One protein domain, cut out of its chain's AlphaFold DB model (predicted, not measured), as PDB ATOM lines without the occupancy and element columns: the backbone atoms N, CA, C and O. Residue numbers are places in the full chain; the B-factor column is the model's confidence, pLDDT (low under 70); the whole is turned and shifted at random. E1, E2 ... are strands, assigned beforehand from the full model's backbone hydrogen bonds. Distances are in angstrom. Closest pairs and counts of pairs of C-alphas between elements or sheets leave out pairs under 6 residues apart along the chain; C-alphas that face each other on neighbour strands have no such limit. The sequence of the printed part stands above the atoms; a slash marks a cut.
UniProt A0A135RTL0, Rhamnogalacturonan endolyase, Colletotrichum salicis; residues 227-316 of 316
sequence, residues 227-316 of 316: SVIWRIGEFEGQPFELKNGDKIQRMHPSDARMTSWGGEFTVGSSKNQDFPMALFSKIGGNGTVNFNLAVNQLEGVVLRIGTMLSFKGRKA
ATOM      1  N   SER A 227     253.342 318.255 267.776       88.88
ATOM      2  CA  SER A 227     251.897 318.486 267.839       88.88
ATOM      3  C   SER A 227     251.249 317.518 268.834       88.88
ATOM      4  O   SER A 227     251.371 316.298 268.692       88.88
ATOM      5  N   VAL A 228     250.539 318.057 269.820       92.25
ATOM      6  CA  VAL A 228     249.872 317.287 270.875       92.25
ATOM      7  C   VAL A 228     248.382 317.179 270.561       92.25
ATOM      8  O   VAL A 228     247.716 318.196 270.399       92.25
ATOM      9  N   ILE A 229     247.850 315.953 270.501       94.25
ATOM     10  CA  ILE A 229     246.396 315.727 270.392       94.25
ATOM     11  C   ILE A 229     245.725 316.030 271.736       94.25
ATOM     12  O   ILE A 229     244.759 316.783 271.803       94.25
ATOM     13  N   TRP A 230     246.252 315.444 272.809       94.44
ATOM     14  CA  TRP A 230     245.871 315.718 274.189       94.44
ATOM     15  C   TRP A 230     247.040 315.395 275.119       94.44
ATOM     16  O   TRP A 230     247.957 314.654 274.753       94.44
ATOM     17  N   ARG A 231     247.009 315.957 276.329       94.88
ATOM     18  CA  ARG A 231     247.995 315.723 277.385       94.88
ATOM     19  C   ARG A 231     247.292 315.712 278.740       94.88
ATOM     20  O   ARG A 231     246.317 316.435 278.926       94.88
ATOM     21  N   ILE A 232     247.779 314.873 279.652       95.81
ATOM     22  CA  ILE A 232     247.406 314.889 281.068       95.81
ATOM     23  C   ILE A 232     248.652 315.314 281.829       95.81
ATOM     24  O   ILE A 232     249.657 314.602 281.801       95.81
ATOM     25  N   GLY A 233     248.575 316.473 282.470       93.00
ATOM     26  CA  GLY A 233     249.723 317.113 283.098       93.00
ATOM     27  C   GLY A 233     250.790 317.630 282.131       93.00
ATOM     28  O   GLY A 233     250.565 317.708 280.929       93.00
ATOM     29  N   GLU A 234     251.961 317.965 282.657       90.44
ATOM     30  CA  GLU A 234     253.086 318.578 281.968       90.44
ATOM     31  C   GLU A 234     254.393 317.814 282.229       90.44
ATOM     32  O   GLU A 234     254.607 317.179 283.267       90.44
ATOM     33  N   PHE A 235     255.320 317.865 281.265       88.69
ATOM     34  CA  PHE A 235     256.660 317.291 281.427       88.69
ATOM     35  C   PHE A 235     257.547 318.235 282.250       88.69
ATOM     36  O   PHE A 235     258.436 318.912 281.729       88.69
ATOM     37  N   GLU A 236     257.271 318.264 283.553       87.38
ATOM     38  CA  GLU A 236     257.965 319.090 284.550       87.38
ATOM     39  C   GLU A 236     258.793 318.264 285.547       87.38
ATOM     40  O   GLU A 236     259.499 318.810 286.389       87.38
ATOM     41  N   GLY A 237     258.741 316.931 285.446       91.56
ATOM     42  CA  GLY A 237     259.473 316.032 286.344       91.56
ATOM     43  C   GLY A 237     258.884 315.958 287.757       91.56
ATOM     44  O   GLY A 237     259.478 315.326 288.622       91.56
ATOM     45  N   GLN A 238     257.706 316.548 287.978       92.81
ATOM     46  CA  GLN A 238     256.988 316.557 289.252       92.81
ATOM     47  C   GLN A 238     255.509 316.203 289.046       92.81
ATOM     48  O   GLN A 238     254.941 316.571 288.020       92.81
ATOM     49  N   PRO A 239     254.851 315.500 289.986       94.94
ATOM     50  CA  PRO A 239     253.487 315.024 289.779       94.94
ATOM     51  C   PRO A 239     252.430 315.896 290.477       94.94
ATOM     52  O   PRO A 239     251.321 315.429 290.725       94.94
ATOM     53  N   PHE A 240     252.771 317.123 290.886       93.94
ATOM     54  CA  PHE A 240     251.983 317.894 291.863       93.94
ATOM     55  C   PHE A 240     250.617 318.356 291.357       93.94
ATOM     56  O   PHE A 240     249.714 318.577 292.156       93.94
ATOM     57  N   GLU A 241     250.443 318.464 290.045       94.44
ATOM     58  CA  GLU A 241     249.153 318.791 289.435       94.44
ATOM     59  C   GLU A 241     248.196 317.592 289.325       94.44
ATOM     60  O   GLU A 241     247.008 317.775 289.053       94.44
ATOM     61  N   LEU A 242     248.708 316.371 289.508       96.25
ATOM     62  CA  LEU A 242     247.925 315.141 289.466       96.25
ATOM     63  C   LEU A 242     247.297 314.862 290.838       96.25
ATOM     64  O   LEU A 242     247.716 315.390 291.871       96.25
ATOM     65  N   LYS A 243     246.287 313.990 290.875       96.69
ATOM     66  CA  LYS A 243     245.568 313.624 292.107       96.69
ATOM     67  C   LYS A 243     246.529 313.145 293.192       96.69
ATOM     68  O   LYS A 243     247.319 312.234 292.942       96.69
ATOM     69  N   ASN A 244     246.389 313.699 294.399       96.75
ATOM     70  CA  ASN A 244     247.242 313.473 295.576       96.75
ATOM     71  C   ASN A 244     248.709 313.935 295.428       96.75
ATOM     72  O   ASN A 244     249.496 313.744 296.361       96.75
ATOM     73  N   GLY A 245     249.089 314.553 294.303       95.88
ATOM     74  CA  GLY A 245     250.441 315.062 294.070       95.88
ATOM     75  C   GLY A 245     250.852 316.150 295.063       95.88
ATOM     76  O   GLY A 245     251.989 316.164 295.529       95.88
ATOM     77  N   ASP A 246     249.909 316.995 295.467       95.62
ATOM     78  CA  ASP A 246     250.068 318.051 296.472       95.62
ATOM     79  C   ASP A 246     250.359 317.515 297.888       95.62
ATOM     80  O   ASP A 246     251.018 318.172 298.695       95.62
ATOM     81  N   LYS A 247     249.894 316.301 298.199       96.12
ATOM     82  CA  LYS A 247     249.956 315.708 299.546       96.12
ATOM     83  C   LYS A 247     251.118 314.743 299.741       96.12
ATOM     84  O   LYS A 247     251.597 314.583 300.867       96.12
ATOM     85  N   ILE A 248     251.582 314.086 298.675       94.38
ATOM     86  CA  ILE A 248     252.495 312.933 298.769       94.38
ATOM     87  C   ILE A 248     253.819 313.241 299.474       94.38
ATOM     88  O   ILE A 248     254.437 312.362 300.067       94.38
ATOM     89  N   GLN A 249     254.263 314.498 299.442       94.62
ATOM     90  CA  GLN A 249     255.507 314.903 300.088       94.62
ATOM     91  C   GLN A 249     255.410 315.017 301.615       94.62
ATOM     92  O   GLN A 249     256.445 315.209 302.261       94.62
ATOM     93  N   ARG A 250     254.197 314.979 302.180       94.19
ATOM     94  CA  ARG A 250     253.925 315.317 303.587       94.19
ATOM     95  C   ARG A 250     253.010 314.326 304.302       94.19
ATOM     96  O   ARG A 250     252.820 314.455 305.507       94.19
ATOM     97  N   MET A 251     252.447 313.342 303.603       95.00
ATOM     98  CA  MET A 251     251.657 312.282 304.232       95.00
ATOM     99  C   MET A 251     251.729 310.967 303.453       95.00
ATOM    100  O   MET A 251     251.959 310.945 302.243       95.00
ATOM    101  N   HIS A 252     251.537 309.859 304.170       96.19
ATOM    102  CA  HIS A 252     251.620 308.510 303.613       96.19
ATOM    103  C   HIS A 252     250.460 308.231 302.632       96.19
ATOM    104  O   HIS A 252     249.350 308.705 302.871       96.19
ATOM    105  N   PRO A 253     250.636 307.409 301.574       94.88
ATOM    106  CA  PRO A 253     249.549 307.055 300.653       94.88
ATOM    107  C   PRO A 253     248.297 306.426 301.283       94.88
ATOM    108  O   PRO A 253     247.246 306.402 300.649       94.88
ATOM    109  N   SER A 254     248.400 305.891 302.502       94.06
ATOM    110  CA  SER A 254     247.264 305.338 303.258       94.06
ATOM    111  C   SER A 254     246.618 306.330 304.229       94.06
ATOM    112  O   SER A 254     245.745 305.929 304.995       94.06
ATOM    113  N   ASP A 255     247.088 307.578 304.284       97.00
ATOM    114  CA  ASP A 255     246.509 308.605 305.147       97.00
ATOM    115  C   ASP A 255     245.057 308.881 304.731       97.00
ATOM    116  O   ASP A 255     244.762 309.002 303.543       97.00
ATOM    117  N   ALA A 256     244.149 309.001 305.700       95.88
ATOM    118  CA  ALA A 256     242.722 309.198 305.440       95.88
ATOM    119  C   ALA A 256     242.403 310.516 304.703       95.88
ATOM    120  O   ALA A 256     241.311 310.668 304.162       95.88
ATOM    121  N   ARG A 257     243.344 311.470 304.671       96.38
ATOM    122  CA  ARG A 257     243.236 312.737 303.924       96.38
ATOM    123  C   ARG A 257     243.583 312.594 302.437       96.38
ATOM    124  O   ARG A 257     243.359 313.533 301.660       96.38
ATOM    125  N   MET A 258     244.143 311.453 302.027       96.00
ATOM    126  CA  MET A 258     244.327 311.127 300.615       96.00
ATOM    127  C   MET A 258     242.970 310.869 299.965       96.00
ATOM    128  O   MET A 258     242.117 310.171 300.513       96.00
ATOM    129  N   THR A 259     242.779 311.405 298.764       94.06
ATOM    130  CA  THR A 259     241.646 311.014 297.923       94.06
ATOM    131  C   THR A 259     241.867 309.583 297.432       94.06
ATOM    132  O   THR A 259     243.012 309.122 297.358       94.06
ATOM    133  N   SER A 260     240.789 308.874 297.085       93.38
ATOM    134  CA  SER A 260     240.888 307.525 296.526       93.38
ATOM    135  C   SER A 260     241.881 307.464 295.359       93.38
ATOM    136  O   SER A 260     241.927 308.335 294.486       93.38
ATOM    137  N   TRP A 261     242.700 306.416 295.376       93.88
ATOM    138  CA  TRP A 261     243.647 306.109 294.309       93.88
ATOM    139  C   TRP A 261     242.922 305.568 293.064       93.88
ATOM    140  O   TRP A 261     241.751 305.198 293.143       93.88
ATOM    141  N   GLY A 262     243.629 305.538 291.928       92.12
ATOM    142  CA  GLY A 262     243.065 305.209 290.612       92.12
ATOM    143  C   GLY A 262     242.144 306.297 290.062       92.12
ATOM    144  O   GLY A 262     242.164 307.449 290.512       92.12
ATOM    145  N   GLY A 263     241.337 305.932 289.069       89.88
ATOM    146  CA  GLY A 263     240.270 306.777 288.539       89.88
ATOM    147  C   GLY A 263     240.156 306.741 287.021       89.88
ATOM    148  O   GLY A 263     240.976 306.140 286.329       89.88
ATOM    149  N   GLU A 264     239.131 307.420 286.518       94.06
ATOM    150  CA  GLU A 264     238.918 307.632 285.090       94.06
ATOM    151  C   GLU A 264     239.169 309.094 284.726       94.06
ATOM    152  O   GLU A 264     238.771 310.001 285.459       94.06
ATOM    153  N   PHE A 265     239.812 309.316 283.586       97.62
ATOM    154  CA  PHE A 265     240.045 310.632 283.014       97.62
ATOM    155  C   PHE A 265     239.465 310.678 281.607       97.62
ATOM    156  O   PHE A 265     239.863 309.902 280.741       97.62
ATOM    157  N   THR A 266     238.553 311.609 281.361       98.19
ATOM    158  CA  THR A 266     237.955 311.827 280.044       98.19
ATOM    159  C   THR A 266     238.531 313.096 279.433       98.19
ATOM    160  O   THR A 266     238.307 314.200 279.937       98.19
ATOM    161  N   VAL A 267     239.275 312.947 278.335       97.50
ATOM    162  CA  VAL A 267     239.906 314.064 277.618       97.50
ATOM    163  C   VAL A 267     238.852 315.087 277.192       97.50
ATOM    164  O   VAL A 267     237.827 314.736 276.612       97.50
ATOM    165  N   GLY A 268     239.113 316.361 277.494       95.50
ATOM    166  CA  GLY A 268     238.198 317.476 277.229       95.50
ATOM    167  C   GLY A 268     237.148 317.726 278.318       95.50
ATOM    168  O   GLY A 268     236.417 318.706 278.216       95.50
ATOM    169  N   SER A 269     237.081 316.890 279.363       97.25
ATOM    170  CA  SER A 269     236.140 317.068 280.481       97.25
ATOM    171  C   SER A 269     236.789 316.974 281.865       97.25
ATOM    172  O   SER A 269     236.408 317.736 282.751       97.25
ATOM    173  N   SER A 270     237.713 316.035 282.077       97.81
ATOM    174  CA  SER A 270     238.413 315.849 283.354       97.81
ATOM    175  C   SER A 270     239.520 316.884 283.562       97.81
ATOM    176  O   SER A 270     240.044 317.459 282.608       97.81
ATOM    177  N   LYS A 271     239.897 317.101 284.823       96.12
ATOM    178  CA  LYS A 271     241.038 317.930 285.237       96.12
ATOM    179  C   LYS A 271     242.240 317.052 285.574       96.12
ATOM    180  O   LYS A 271     242.067 315.890 285.931       96.12
ATOM    181  N   ASN A 272     243.459 317.599 285.539       95.81
ATOM    182  CA  ASN A 272     244.682 316.849 285.883       95.81
ATOM    183  C   ASN A 272     244.581 316.181 287.271       95.81
ATOM    184  O   ASN A 272     244.993 315.033 287.438       95.81
ATOM    185  N   GLN A 273     243.911 316.833 288.230       95.56
ATOM    186  CA  GLN A 273     243.663 316.306 289.576       95.56
ATOM    187  C   GLN A 273     242.684 315.114 289.623       95.56
ATOM    188  O   GLN A 273     242.523 314.500 290.676       95.56
ATOM    189  N   ASP A 274     242.045 314.753 288.508       95.44
ATOM    190  CA  ASP A 274     241.209 313.555 288.389       95.44
ATOM    191  C   ASP A 274     242.028 312.316 287.990       95.44
ATOM    192  O   ASP A 274     241.567 311.187 288.191       95.44
ATOM    193  N   PHE A 275     243.262 312.488 287.500       96.56
ATOM    194  CA  PHE A 275     244.163 311.382 287.165       96.56
ATOM    195  C   PHE A 275     245.175 311.126 288.297       96.56
ATOM    196  O   PHE A 275     245.754 312.077 288.826       96.56
ATOM    197  N   PRO A 276     245.391 309.868 288.727       95.69
ATOM    198  CA  PRO A 276     246.261 309.554 289.860       95.69
ATOM    199  C   PRO A 276     247.732 309.881 289.593       95.69
ATOM    200  O   PRO A 276     248.283 309.473 288.575       95.69
ATOM    201  N   MET A 277     248.406 310.515 290.562       95.75
ATOM    202  CA  MET A 277     249.854 310.755 290.485       95.75
ATOM    203  C   MET A 277     250.705 309.472 290.458       95.75
ATOM    204  O   MET A 277     251.864 309.486 290.053       95.75
ATOM    205  N   ALA A 278     250.145 308.365 290.952       95.06
ATOM    206  CA  ALA A 278     250.794 307.070 291.050       95.06
ATOM    207  C   ALA A 278     249.757 305.954 290.907       95.06
ATOM    208  O   ALA A 278     248.658 306.031 291.460       95.06
ATOM    209  N   LEU A 279     250.140 304.889 290.205       93.31
ATOM    210  CA  LEU A 279     249.362 303.661 290.101       93.31
ATOM    211  C   LEU A 279     250.038 302.559 290.913       93.31
ATOM    212  O   LEU A 279     251.213 302.242 290.719       93.31
ATOM    213  N   PHE A 280     249.275 301.952 291.821       90.62
ATOM    214  CA  PHE A 280     249.741 300.845 292.642       90.62
ATOM    215  C   PHE A 280     249.134 299.546 292.137       90.62
ATOM    216  O   PHE A 280     247.937 299.426 291.921       90.62
ATOM    217  N   SER A 281     249.945 298.504 292.027       86.25
ATOM    218  CA  SER A 281     249.499 297.241 291.432       86.25
ATOM    219  C   SER A 281     248.469 296.440 292.227       86.25
ATOM    220  O   SER A 281     248.010 295.408 291.756       86.25
ATOM    221  N   LYS A 282     248.240 296.808 293.489       85.44
ATOM    222  CA  LYS A 282     247.390 296.063 294.431       85.44
ATOM    223  C   LYS A 282     246.384 296.954 295.164       85.44
ATOM    224  O   LYS A 282     245.595 296.438 295.943       85.44
ATOM    225  N   ILE A 283     246.453 298.272 294.980       81.81
ATOM    226  CA  ILE A 283     245.666 299.261 295.726       81.81
ATOM    227  C   ILE A 283     245.227 300.337 294.734       81.81
ATOM    228  O   ILE A 283     245.992 300.695 293.848       81.81
ATOM    229  N   GLY A 284     244.009 300.857 294.873       78.50
ATOM    230  CA  GLY A 284     243.550 302.004 294.087       78.50
ATOM    231  C   GLY A 284     242.957 301.692 292.719       78.50
ATOM    232  O   GLY A 284     242.307 302.551 292.155       78.50
ATOM    233  N   GLY A 285     243.104 300.476 292.195       86.12
ATOM    234  CA  GLY A 285     242.552 300.131 290.883       86.12
ATOM    235  C   GLY A 285     243.310 300.780 289.720       86.12
ATOM    236  O   GLY A 285     244.462 301.196 289.860       86.12
ATOM    237  N   ASN A 286     242.669 300.812 288.553       89.94
ATOM    238  CA  ASN A 286     243.283 301.261 287.305       89.94
ATOM    239  C   ASN A 286     243.198 302.787 287.145       89.94
ATOM    240  O   ASN A 286     242.303 303.436 287.690       89.94
ATOM    241  N   GLY A 287     244.125 303.343 286.363       93.12
ATOM    242  CA  GLY A 287     243.950 304.641 285.717       93.12
ATOM    243  C   GLY A 287     243.424 304.412 284.304       93.12
ATOM    244  O   GLY A 287     244.143 303.850 283.481       93.12
ATOM    245  N   THR A 288     242.186 304.812 284.030       95.38
ATOM    246  CA  THR A 288     241.566 304.688 282.702       95.38
ATOM    247  C   THR A 288     241.550 306.051 282.028       95.38
ATOM    248  O   THR A 288     241.174 307.037 282.657       95.38
ATOM    249  N   VAL A 289     241.933 306.119 280.752       97.50
ATOM    250  CA  VAL A 289     241.852 307.351 279.956       97.50
ATOM    251  C   VAL A 289     240.893 307.135 278.795       97.50
ATOM    252  O   VAL A 289     241.139 306.295 277.932       97.50
ATOM    253  N   ASN A 290     239.820 307.917 278.769       97.81
ATOM    254  CA  ASN A 290     238.819 307.931 277.715       97.81
ATOM    255  C   ASN A 290     239.073 309.130 276.797       97.81
ATOM    256  O   ASN A 290     239.137 310.274 277.252       97.81
ATOM    257  N   PHE A 291     239.218 308.883 275.498       96.56
ATOM    258  CA  PHE A 291     239.446 309.930 274.507       96.56
ATOM    259  C   PHE A 291     238.866 309.532 273.153       96.56
ATOM    260  O   PHE A 291     238.764 308.351 272.828       96.56
ATOM    261  N   ASN A 292     238.514 310.538 272.357       93.81
ATOM    262  CA  ASN A 292     238.094 310.360 270.974       93.81
ATOM    263  C   ASN A 292     239.215 310.832 270.048       93.81
ATOM    264  O   ASN A 292     239.855 311.847 270.322       93.81
ATOM    265  N   LEU A 293     239.424 310.109 268.950       92.31
ATOM    266  CA  LEU A 293     240.333 310.505 267.879       92.31
ATOM    267  C   LEU A 293     239.527 310.845 266.627       92.31
ATOM    268  O   LEU A 293     238.590 310.133 266.266       92.31
ATOM    269  N   ALA A 294     239.905 311.928 265.957       91.19
ATOM    270  CA  ALA A 294     239.412 312.232 264.624       91.19
ATOM    271  C   ALA A 294     240.003 311.253 263.595       91.19
ATOM    272  O   ALA A 294     241.044 310.637 263.820       91.19
ATOM    273  N   VAL A 295     239.366 311.134 262.427       90.81
ATOM    274  CA  VAL A 295     239.798 310.202 261.364       90.81
ATOM    275  C   VAL A 295     241.247 310.458 260.922       90.81
ATOM    276  O   VAL A 295     241.981 309.520 260.634       90.81
ATOM    277  N   ASN A 296     241.693 311.716 260.935       88.56
ATOM    278  CA  ASN A 296     243.068 312.102 260.603       88.56
ATOM    279  C   ASN A 296     244.082 311.887 261.746       88.56
ATOM    280  O   ASN A 296     245.232 312.291 261.610       88.56
ATOM    281  N   GLN A 297     243.673 311.293 262.870       89.50
ATOM    282  CA  GLN A 297     244.514 311.009 264.041       89.50
ATOM    283  C   GLN A 297     244.725 309.501 264.265       89.50
ATOM    284  O   GLN A 297     245.175 309.092 265.332       89.50
ATOM    285  N   LEU A 298     244.370 308.661 263.288       85.75
ATOM    286  CA  LEU A 298     244.407 307.201 263.427       85.75
ATOM    287  C   LEU A 298     245.752 306.567 263.030       85.75
ATOM    288  O   LEU A 298     245.994 305.409 263.359       85.75
ATOM    289  N   GLU A 299     246.638 307.312 262.366       86.62
ATOM    290  CA  GLU A 299     247.958 306.840 261.933       86.62
ATOM    291  C   GLU A 299     249.066 307.802 262.378       86.62
ATOM    292  O   GLU A 299     248.859 309.009 262.486       86.62
ATOM    293  N   GLY A 300     250.262 307.267 262.652       84.88
ATOM    294  CA  GLY A 300     251.439 308.072 263.005       84.88
ATOM    295  C   GLY A 300     251.410 308.715 264.400       84.88
ATOM    296  O   GLY A 300     252.233 309.584 264.683       84.88
ATOM    297  N   VAL A 301     250.492 308.302 265.281       89.00
ATOM    298  CA  VAL A 301     250.384 308.814 266.656       89.00
ATOM    299  C   VAL A 301     251.223 308.003 267.643       89.00
ATOM    300  O   VAL A 301     251.354 306.785 267.526       89.00
ATOM    301  N   VAL A 302     251.777 308.679 268.650       91.75
ATOM    302  CA  VAL A 302     252.590 308.061 269.707       91.75
ATOM    303  C   VAL A 302     251.983 308.388 271.065       91.75
ATOM    304  O   VAL A 302     251.877 309.556 271.434       91.75
ATOM    305  N   LEU A 303     251.647 307.355 271.841       92.75
ATOM    306  CA  LEU A 303     251.361 307.507 273.264       92.75
ATOM    307  C   LEU A 303     252.685 307.540 274.033       92.75
ATOM    308  O   LEU A 303     253.447 306.575 274.016       92.75
ATOM    309  N   ARG A 304     252.955 308.648 274.725       93.88
ATOM    310  CA  ARG A 304     254.116 308.787 275.609       93.88
ATOM    311  C   ARG A 304     253.649 308.839 277.056       93.88
ATOM    312  O   ARG A 304     252.906 309.743 277.421       93.88
ATOM    313  N   ILE A 305     254.147 307.918 277.877       93.88
ATOM    314  CA  ILE A 305     253.917 307.924 279.323       93.88
ATOM    315  C   ILE A 305     255.220 308.319 280.016       93.88
ATOM    316  O   ILE A 305     256.194 307.568 280.018       93.88
ATOM    317  N   GLY A 306     255.249 309.535 280.561       92.56
ATOM    318  CA  GLY A 306     256.352 310.020 281.383       92.56
ATOM    319  C   GLY A 306     256.222 309.521 282.813       92.56
ATOM    320  O   GLY A 306     255.185 309.705 283.440       92.56
ATOM    321  N   THR A 307     257.278 308.917 283.348       93.94
ATOM    322  CA  THR A 307     257.339 308.501 284.756       93.94
ATOM    323  C   THR A 307     258.531 309.148 285.442       93.94
ATOM    324  O   THR A 307     259.577 309.301 284.814       93.94
ATOM    325  N   MET A 308     258.406 309.453 286.733       92.50
ATOM    326  CA  MET A 308     259.499 310.030 287.531       92.50
ATOM    327  C   MET A 308     260.247 308.959 288.327       92.50
ATOM    328  O   MET A 308     261.468 308.860 288.256       92.50
ATOM    329  N   LEU A 309     259.507 308.122 289.058       93.31
ATOM    330  CA  LEU A 309     260.051 307.108 289.953       93.31
ATOM    331  C   LEU A 309     259.315 305.781 289.762       93.31
ATOM    332  O   LEU A 309     258.101 305.754 289.571       93.31
ATOM    333  N   SER A 310     260.053 304.674 289.858       93.50
ATOM    334  CA  SER A 310     259.490 303.323 289.874       93.50
ATOM    335  C   SER A 310     259.817 302.608 291.181       93.50
ATOM    336  O   SER A 310     260.821 302.893 291.832       93.50
ATOM    337  N   PHE A 311     258.978 301.643 291.554       92.00
ATOM    338  CA  PHE A 311     259.203 300.782 292.711       92.00
ATOM    339  C   PHE A 311     259.023 299.314 292.324       92.00
ATOM    340  O   PHE A 311     258.088 298.957 291.602       92.00
ATOM    341  N   LYS A 312     259.928 298.450 292.805       90.06
ATOM    342  CA  LYS A 312     259.961 297.005 292.496       90.06
ATOM    343  C   LYS A 312     259.945 296.691 290.991       90.06
ATOM    344  O   LYS A 312     259.258 295.772 290.556       90.06
ATOM    345  N   GLY A 313     260.683 297.473 290.202       80.94
ATOM    346  CA  GLY A 313     260.878 297.234 288.766       80.94
ATOM    347  C   GLY A 313     259.625 297.399 287.900       80.94
ATOM    348  O   GLY A 313     259.651 297.022 286.729       80.94
ATOM    349  N   ARG A 314     258.528 297.938 288.449       79.50
ATOM    350  CA  ARG A 314     257.310 298.200 287.679       79.50
ATOM    351  C   ARG A 314     257.517 299.376 286.736       79.50
ATOM    352  O   ARG A 314     258.102 300.384 287.120       79.50
ATOM    353  N   LYS A 315     257.017 299.230 285.516       77.62
ATOM    354  CA  LYS A 315     256.999 300.268 284.486       77.62
ATOM    355  C   LYS A 315     255.544 300.647 284.212       77.62
ATOM    356  O   LYS A 315     254.658 299.841 284.513       77.62
ATOM    357  N   ALA A 316     255.337 301.873 283.740       62.16
ATOM    358  CA  ALA A 316     254.041 302.302 283.228       62.16
ATOM    359  C   ALA A 316     253.705 301.589 281.914       62.16
ATOM    360  O   ALA A 316     254.664 301.175 281.217       62.16
TER     361      ALA A 316
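This is residues 227 to 316 of the 316 residues of the protein "Rhamnogalacturonan endolyase" of Colletotrichum salicis (UniProt A0A135RTL0). There is little regular structure here: the elongated body is mostly long loops, residues 227 to 262, 267 to 286 and 291 to 316, with one short ribbon of two parallel strands, E1 and E2, at one side of it. After E2 the chain runs on to one end, turns round at residues 295 to 297 and folds back lengthwise through residues 301 to 309. The printed part has 90 residues, with no named helix and two named strands, E1 then E2. The class is all strand, with 8 residues in named elements; the whole is only just compact, close to loose, with a radius of gyration of the C-alphas of 14.3 A and spans of 45 by 29 by 25 A.

Find C-alpha 263 at (240.270, 306.777, 288.539); from there E1, residues 263 to 266, runs 10.2 A. E2, residues 287 to 290, runs 10.1 A and ends at C-alpha 290, (238.819, 307.931, 277.715).

E1 and E2 are parallel neighbours, at 19 degrees between their directions. C-alphas 264 and 288 face each other at 4.6 A; N 265 and O 288 are within hydrogen-bond range at 2.8 A.

The C-alphas farthest apart, Ala 256 and Asn 296, are 44.9 A apart. The link from E1 to E2 is long, with 20 residues. The printed part has no cut; residue 316, the chain's last, is under 70 in pLDDT.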